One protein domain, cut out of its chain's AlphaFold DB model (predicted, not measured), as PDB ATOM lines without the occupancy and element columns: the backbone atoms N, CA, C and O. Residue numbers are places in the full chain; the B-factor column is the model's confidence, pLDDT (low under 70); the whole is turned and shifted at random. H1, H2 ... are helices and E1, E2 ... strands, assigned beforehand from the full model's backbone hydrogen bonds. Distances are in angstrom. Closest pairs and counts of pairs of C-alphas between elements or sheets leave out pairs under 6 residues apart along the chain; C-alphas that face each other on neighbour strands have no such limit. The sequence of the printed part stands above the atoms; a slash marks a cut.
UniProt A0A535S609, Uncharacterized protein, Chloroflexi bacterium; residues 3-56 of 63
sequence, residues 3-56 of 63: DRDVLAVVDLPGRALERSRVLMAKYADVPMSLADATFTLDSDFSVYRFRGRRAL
ATOM      1  N   ASP A   3     -53.602  45.106   0.759       46.38
ATOM      2  CA  ASP A   3     -52.393  45.629   0.130       46.38
ATOM      3  C   ASP A   3     -51.929  46.863   0.913       46.38
ATOM      4  O   ASP A   3     -52.717  47.780   1.167       46.38
ATOM      5  N   ARG A   4     -50.682  46.846   1.383       52.06
ATOM      6  CA  ARG A   4     -50.028  47.998   2.009       52.06
ATOM      7  C   ARG A   4     -48.662  48.223   1.370       52.06
ATOM      8  O   ARG A   4     -47.694  48.036   2.091       52.06
ATOM      9  N   ASP A   5     -48.584  48.548   0.072       65.31
ATOM     10  CA  ASP A   5     -47.422  48.999  -0.755       65.31
ATOM     11  C   ASP A   5     -46.096  48.179  -0.712       65.31
ATOM     12  O   ASP A   5     -45.330  48.161  -1.669       65.31
ATOM     13  N   VAL A   6     -45.811  47.456   0.370       67.44
ATOM     14  CA  VAL A   6     -44.664  46.582   0.646       67.44
ATOM     15  C   VAL A   6     -45.091  45.225   1.233       67.44
ATOM     16  O   VAL A   6     -44.254  44.341   1.407       67.44
ATOM     17  N   LEU A   7     -46.379  45.039   1.559       56.03
ATOM     18  CA  LEU A   7     -46.915  43.806   2.141       56.03
ATOM     19  C   LEU A   7     -48.294  43.473   1.563       56.03
ATOM     20  O   LEU A   7     -49.256  44.219   1.759       56.03
ATOM     21  N   ALA A   8     -48.392  42.306   0.928       71.94
ATOM     22  CA  ALA A   8     -49.655  41.710   0.512       71.94
ATOM     23  C   ALA A   8     -50.044  40.593   1.486       71.94
ATOM     24  O   ALA A   8     -49.388  39.551   1.556       71.94
ATOM     25  N   VAL A   9     -51.130  40.795   2.233       75.62
ATOM     26  CA  VAL A   9     -51.707  39.734   3.071       75.62
ATOM     27  C   VAL A   9     -52.633  38.885   2.211       75.62
ATOM     28  O   VAL A   9     -53.662  39.371   1.728       75.62
ATOM     29  N   VAL A  10     -52.268  37.618   2.024       78.19
ATOM     30  CA  VAL A  10     -53.038  36.641   1.250       78.19
ATOM     31  C   VAL A  10     -53.659  35.598   2.170       78.19
ATOM     32  O   VAL A  10     -53.019  35.117   3.103       78.19
ATOM     33  N   ASP A  11     -54.906  35.232   1.890       81.81
ATOM     34  CA  ASP A  11     -55.541  34.107   2.566       81.81
ATOM     35  C   ASP A  11     -54.859  32.813   2.124       81.81
ATOM     36  O   ASP A  11     -54.585  32.631   0.935       81.81
ATOM     37  N   LEU A  12     -54.603  31.901   3.063       77.56
ATOM     38  CA  LEU A  12     -54.070  30.582   2.744       77.56
ATOM     39  C   LEU A  12     -55.230  29.656   2.341       77.56
ATOM     40  O   LEU A  12     -55.945  29.163   3.216       77.56
ATOM     41  N   PRO A  13     -55.462  29.385   1.041       82.38
ATOM     42  CA  PRO A  13     -56.603  28.574   0.637       82.38
ATOM     43  C   PRO A  13     -56.401  27.120   1.078       82.38
ATOM     44  O   PRO A  13     -55.277  26.616   1.063       82.38
ATOM     45  N   GLY A  14     -57.483  26.384   1.358       83.00
ATOM     46  CA  GLY A  14     -57.402  24.990   1.832       83.00
ATOM     47  C   GLY A  14     -56.565  24.057   0.937       83.00
ATOM     48  O   GLY A  14     -55.841  23.197   1.424       83.00
ATOM     49  N   ARG A  15     -56.548  24.290  -0.384       78.69
ATOM     50  CA  ARG A  15     -55.676  23.564  -1.334       78.69
ATOM     51  C   ARG A  15     -54.173  23.794  -1.124       78.69
ATOM     52  O   ARG A  15     -53.357  22.991  -1.568       78.69
ATOM     53  N   ALA A  16     -53.782  24.943  -0.578       78.12
ATOM     54  CA  ALA A  16     -52.396  25.235  -0.226       78.12
ATOM     55  C   ALA A  16     -52.048  24.545   1.093       78.12
ATOM     56  O   ALA A  16     -51.054  23.829   1.128       78.12
ATOM     57  N   LEU A  17     -52.940  24.624   2.086       86.38
ATOM     58  CA  LEU A  17     -52.793  23.907   3.352       86.38
ATOM     59  C   LEU A  17     -52.608  22.395   3.145       86.38
ATOM     60  O   LEU A  17     -51.697  21.805   3.719       86.38
ATOM     61  N   GLU A  18     -53.380  21.778   2.245       86.31
ATOM     62  CA  GLU A  18     -53.217  20.347   1.957       86.31
ATOM     63  C   GLU A  18     -51.908  19.996   1.260       86.31
ATOM     64  O   GLU A  18     -51.355  18.918   1.485       86.31
ATOM     65  N   ARG A  19     -51.360  20.903   0.449       82.88
ATOM     66  CA  ARG A  19     -50.023  20.709  -0.120       82.88
ATOM     67  C   ARG A  19     -48.955  20.792   0.966       82.88
ATOM     68  O   ARG A  19     -48.076  19.932   0.981       82.88
ATOM     69  N   SER A  20     -49.068  21.753   1.883       87.12
ATOM     70  CA  SER A  20     -48.169  21.890   3.033       87.12
ATOM     71  C   SER A  20     -48.239  20.660   3.939       87.12
ATOM     72  O   SER A  20     -47.200  20.093   4.262       87.12
ATOM     73  N   ARG A  21     -49.438  20.142   4.237       89.00
ATOM     74  CA  ARG A  21     -49.622  18.901   5.010       89.00
ATOM     75  C   ARG A  21     -48.922  17.702   4.368       89.00
ATOM     76  O   ARG A  21     -48.233  16.950   5.054       89.00
ATOM     77  N   VAL A  22     -49.079  17.520   3.054       89.00
ATOM     78  CA  VAL A  22     -48.405  16.439   2.309       89.00
ATOM     79  C   VAL A  22     -46.884  16.598   2.351       89.00
ATOM     80  O   VAL A  22     -46.171  15.602   2.456       89.00
ATOM     81  N   LEU A  23     -46.380  17.831   2.266       84.31
ATOM     82  CA  LEU A  23     -44.948  18.117   2.318       84.31
ATOM     83  C   LEU A  23     -44.366  17.827   3.707       84.31
ATOM     84  O   LEU A  23     -43.378  17.106   3.803       84.31
ATOM     85  N   MET A  24     -45.020  18.305   4.766       89.06
ATOM     86  CA  MET A  24     -44.610  18.062   6.152       89.06
ATOM     87  C   MET A  24     -44.622  16.569   6.489       89.06
ATOM     88  O   MET A  24     -43.692  16.077   7.110       89.06
ATOM     89  N   ALA A  25     -45.625  15.819   6.019       90.75
ATOM     90  CA  ALA A  25     -45.659  14.366   6.197       90.75
ATOM     91  C   ALA A  25     -44.502  13.651   5.473       90.75
ATOM     92  O   ALA A  25     -43.997  12.644   5.959       90.75
ATOM     93  N   LYS A  26     -44.085  14.158   4.304       87.62
ATOM     94  CA  LYS A  26     -42.982  13.588   3.516       87.62
ATOM     95  C   LYS A  26     -41.612  13.817   4.164       87.62
ATOM     96  O   LYS A  26     -40.748  12.963   4.010       87.62
ATOM     97  N   TYR A  27     -41.426  14.955   4.824       87.88
ATOM     98  CA  TYR A  27     -40.168  15.369   5.453       87.88
ATOM     99  C   TYR A  27     -40.273  15.362   6.983       87.88
ATOM    100  O   TYR A  27     -39.676  16.196   7.653       87.88
ATOM    101  N   ALA A  28     -41.072  14.448   7.541       89.44
ATOM    102  CA  ALA A  28     -41.316  14.362   8.981       89.44
ATOM    103  C   ALA A  28     -40.075  13.927   9.788       89.44
ATOM    104  O   ALA A  28     -40.068  14.021  11.013       89.44
ATOM    105  N   ASP A  29     -39.043  13.436   9.103       89.31
ATOM    106  CA  ASP A  29     -37.742  13.039   9.636       89.31
ATOM    107  C   ASP A  29     -36.778  14.216   9.850       89.31
ATOM    108  O   ASP A  29     -35.750  14.054  10.508       89.31
ATOM    109  N   VAL A  30     -37.113  15.404   9.340       85.81
ATOM    110  CA  VAL A  30     -36.349  16.639   9.539       85.81
ATOM    111  C   VAL A  30     -37.240  17.742  10.126       85.81
ATOM    112  O   VAL A  30     -38.449  17.753   9.890       85.81
ATOM    113  N   PRO A  31     -36.690  18.696  10.897       84.00
ATOM    114  CA  PRO A  31     -37.477  19.813  11.409       84.00
ATOM    115  C   PRO A  31     -38.053  20.664  10.262       84.00
ATOM    116  O   PRO A  31     -37.302  21.179   9.438       84.00
ATOM    117  N   MET A  32     -39.380  20.825  10.219       84.56
ATOM    118  CA  MET A  32     -40.090  21.674   9.254       84.56
ATOM    119  C   MET A  32     -41.316  22.306   9.916       84.56
ATOM    120  O   MET A  32     -42.159  21.600  10.477       84.56
ATOM    121  N   SER A  33     -41.449  23.629   9.835       88.56
ATOM    122  CA  SER A  33     -42.644  24.342  10.295       88.56
ATOM    123  C   SER A  33     -43.691  24.487   9.182       88.56
ATOM    124  O   SER A  33     -43.413  24.329   7.993       88.56
ATOM    125  N   LEU A  34     -44.927  24.834   9.559       85.44
ATOM    126  CA  LEU A  34     -45.961  25.184   8.581       85.44
ATOM    127  C   LEU A  34     -45.567  26.419   7.758       85.44
ATOM    128  O   LEU A  34     -45.930  26.492   6.585       85.44
ATOM    129  N   ALA A  35     -44.832  27.365   8.355       83.19
ATOM    130  CA  ALA A  35     -44.316  28.526   7.641       83.19
ATOM    131  C   ALA A  35     -43.376  28.067   6.523       83.19
ATOM    132  O   ALA A  35     -43.662  28.352   5.368       83.19
ATOM    133  N   ASP A  36     -42.390  27.223   6.832       78.00
ATOM    134  CA  ASP A  36     -41.455  26.645   5.852       78.00
ATOM    135  C   ASP A  36     -42.181  25.912   4.714       78.00
ATOM    136  O   ASP A  36     -41.838  26.040   3.539       78.00
ATOM    137  N   ALA A  37     -43.245  25.176   5.045       80.44
ATOM    138  CA  ALA A  37     -44.060  24.450   4.075       80.44
ATOM    139  C   ALA A  37     -45.033  25.335   3.264       80.44
ATOM    140  O   ALA A  37     -45.699  24.829   2.353       80.44
ATOM    141  N   THR A  38     -45.169  26.619   3.606       76.81
ATOM    142  CA  THR A  38     -46.133  27.556   3.001       76.81
ATOM    143  C   THR A  38     -45.447  28.716   2.281       76.81
ATOM    144  O   THR A  38     -45.918  29.137   1.224       76.81
ATOM    145  N   PHE A  39     -44.357  29.237   2.836       66.94
ATOM    146  CA  PHE A  39     -43.619  30.379   2.319       66.94
ATOM    147  C   PHE A  39     -42.218  30.422   2.938       66.94
ATOM    148  O   PHE A  39     -42.069  30.348   4.152       66.94
ATOM    149  N   THR A  40     -41.188  30.592   2.118       61.19
ATOM    150  CA  THR A  40     -39.806  30.680   2.599       61.19
ATOM    151  C   THR A  40     -39.011  31.681   1.769       61.19
ATOM    152  O   THR A  40     -39.245  31.828   0.569       61.19
ATOM    153  N   LEU A  41     -38.088  32.384   2.425       54.09
ATOM    154  CA  LEU A  41     -37.076  33.227   1.778       54.09
ATOM    155  C   LEU A  41     -35.772  32.460   1.526       54.09
ATOM    156  O   LEU A  41     -34.833  33.007   0.950       54.09
ATOM    157  N   ASP A  42     -35.706  31.207   1.970       55.50
ATOM    158  CA  ASP A  42     -34.545  30.355   1.801       55.50
ATOM    159  C   ASP A  42     -34.458  29.864   0.345       55.50
ATOM    160  O   ASP A  42     -35.317  29.126  -0.155       55.50
ATOM    161  N   SER A  43     -33.406  30.292  -0.356       58.50
ATOM    162  CA  SER A  43     -33.131  29.927  -1.751       58.50
ATOM    163  C   SER A  43     -32.910  28.425  -1.955       58.50
ATOM    164  O   SER A  43     -33.027  27.924  -3.085       58.50
ATOM    165  N   ASP A  44     -32.624  27.691  -0.879       62.31
ATOM    166  CA  ASP A  44     -32.351  26.257  -0.928       62.31
ATOM    167  C   ASP A  44     -33.625  25.424  -1.072       62.31
ATOM    168  O   ASP A  44     -33.560  24.238  -1.392       62.31
ATOM    169  N   PHE A  45     -34.809  26.049  -1.044       66.38
ATOM    170  CA  PHE A  45     -36.056  25.358  -1.374       66.38
ATOM    171  C   PHE A  45     -36.139  24.845  -2.817       66.38
ATOM    172  O   PHE A  45     -36.993  24.014  -3.146       66.38
ATOM    173  N   SER A  46     -35.189  25.256  -3.660       67.88
ATOM    174  CA  SER A  46     -34.953  24.690  -4.987       67.88
ATOM    175  C   SER A  46     -34.630  23.192  -4.991       67.88
ATOM    176  O   SER A  46     -34.673  22.595  -6.068       67.88
ATOM    177  N   VAL A  47     -34.346  22.554  -3.847       72.50
ATOM    178  CA  VAL A  47     -34.119  21.096  -3.756       72.50
ATOM    179  C   VAL A  47     -35.396  20.301  -3.484       72.50
ATOM    180  O   VAL A  47     -35.479  19.118  -3.830       72.50
ATOM    181  N   TYR A  48     -36.432  20.933  -2.928       68.62
ATOM    182  CA  TYR A  48     -37.677  20.242  -2.613       68.62
ATOM    183  C   TYR A  48     -38.487  19.952  -3.877       68.62
ATOM    184  O   TYR A  48     -38.536  20.719  -4.846       68.62
ATOM    185  N   ARG A  49     -39.117  18.777  -3.888       72.38
ATOM    186  CA  ARG A  49     -39.872  18.272  -5.035       72.38
ATOM    187  C   ARG A  49     -41.226  17.730  -4.600       72.38
ATOM    188  O   ARG A  49     -41.300  16.808  -3.779       72.38
ATOM    189  N   PHE A  50     -42.288  18.250  -5.202       67.06
ATOM    190  CA  PHE A  50     -43.657  17.773  -5.035       67.06
ATOM    191  C   PHE A  50     -44.000  16.747  -6.124       67.06
ATOM    192  O   PHE A  50     -43.498  16.848  -7.237       67.06
ATOM    193  N   ARG A  51     -44.821  15.742  -5.783       53.75
ATOM    194  CA  ARG A  51     -45.399  14.689  -6.655       53.75
ATOM    195  C   ARG A  51     -44.803  14.566  -8.071       53.75
ATOM    196  O   ARG A  51     -45.152  15.335  -8.959       53.75
ATOM    197  N   GLY A  52     -43.963  13.552  -8.288       71.44
ATOM    198  CA  GLY A  52     -43.378  13.282  -9.609       71.44
ATOM    199  C   GLY A  52     -42.147  14.129  -9.931       71.44
ATOM    200  O   GLY A  52     -41.897  14.425 -11.091       71.44
ATOM    201  N   ARG A  53     -41.370  14.518  -8.910       75.25
ATOM    202  CA  ARG A  53     -40.159  15.346  -9.060       75.25
ATOM    203  C   ARG A  53     -40.431  16.748  -9.626       75.25
ATOM    204  O   ARG A  53     -39.544  17.343 -10.229       75.25
ATOM    205  N   ARG A  54     -41.620  17.309  -9.400       76.25
ATOM    206  CA  ARG A  54     -41.914  18.695  -9.776       76.25
ATOM    207  C   ARG A  54     -41.274  19.649  -8.771       76.25
ATOM    208  O   ARG A  54     -41.504  19.511  -7.571       76.25
ATOM    209  N   ALA A  55     -40.465  20.590  -9.249       73.31
ATOM    210  CA  ALA A  55     -39.947  21.670  -8.416       73.31
ATOM    211  C   ALA A  55     -41.095  22.534  -7.878       73.31
ATOM    212  O   ALA A  55     -42.157  22.625  -8.495       73.31
ATOM    213  N   LEU A  56     -40.899  23.102  -6.692       71.75
ATOM    214  CA  LEU A  56     -41.789  24.140  -6.185       71.75
ATOM    215  C   LEU A  56     -41.516  25.438  -6.954       71.75
ATOM    216  O   LEU A  56     -40.369  25.707  -7.313       71.75
TER     217      LEU A  56
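AT A GLANCE: This is residues 3 to 56 of the 63 residues of an uncharacterized protein of Chloroflexi bacterium (UniProt A0A535S609). Little regular structure is here: helix H1, then the long loop of residues 27 to 42, which first turns back near H1 and then runs away from it to short helix H2, with residues 3 to 11 sticking out as an arm that holds strand E1. The 54 printed residues run E1, H1, H2, mostly helix, with 21 in named elements. The whole is loose, radius of gyration of the C-alphas 12.5 A, spanning 37 by 25 by 22 A.

IN THESE COORDINATES: Find C-alpha 14 at (-57.402, 24.990, 1.832); H1, residues 14 to 26, runs 18.5 A from there. E1 is residues 7 to 9, 6.4 A. H2, residues 43 to 47, 9.1 A, ends at (-34.119, 21.096, -3.756).

HOW THE PARTS SIT: H1, E1 and H2 are apart from each other. E1 pairs with no named strand. O i to N i+4 pairs within hydrogen-bond range are 8 of 9 in H1 and 0 of 1 in H2, where 2 of 2 O i to N i+3 pairs are.

THE WHOLE: The printed part has no cut. The link E1 to H1 is tight, H1 to H2 long. Residues 3 to 7, 39 to 46, 48, 50 and 51 have pLDDT under 70.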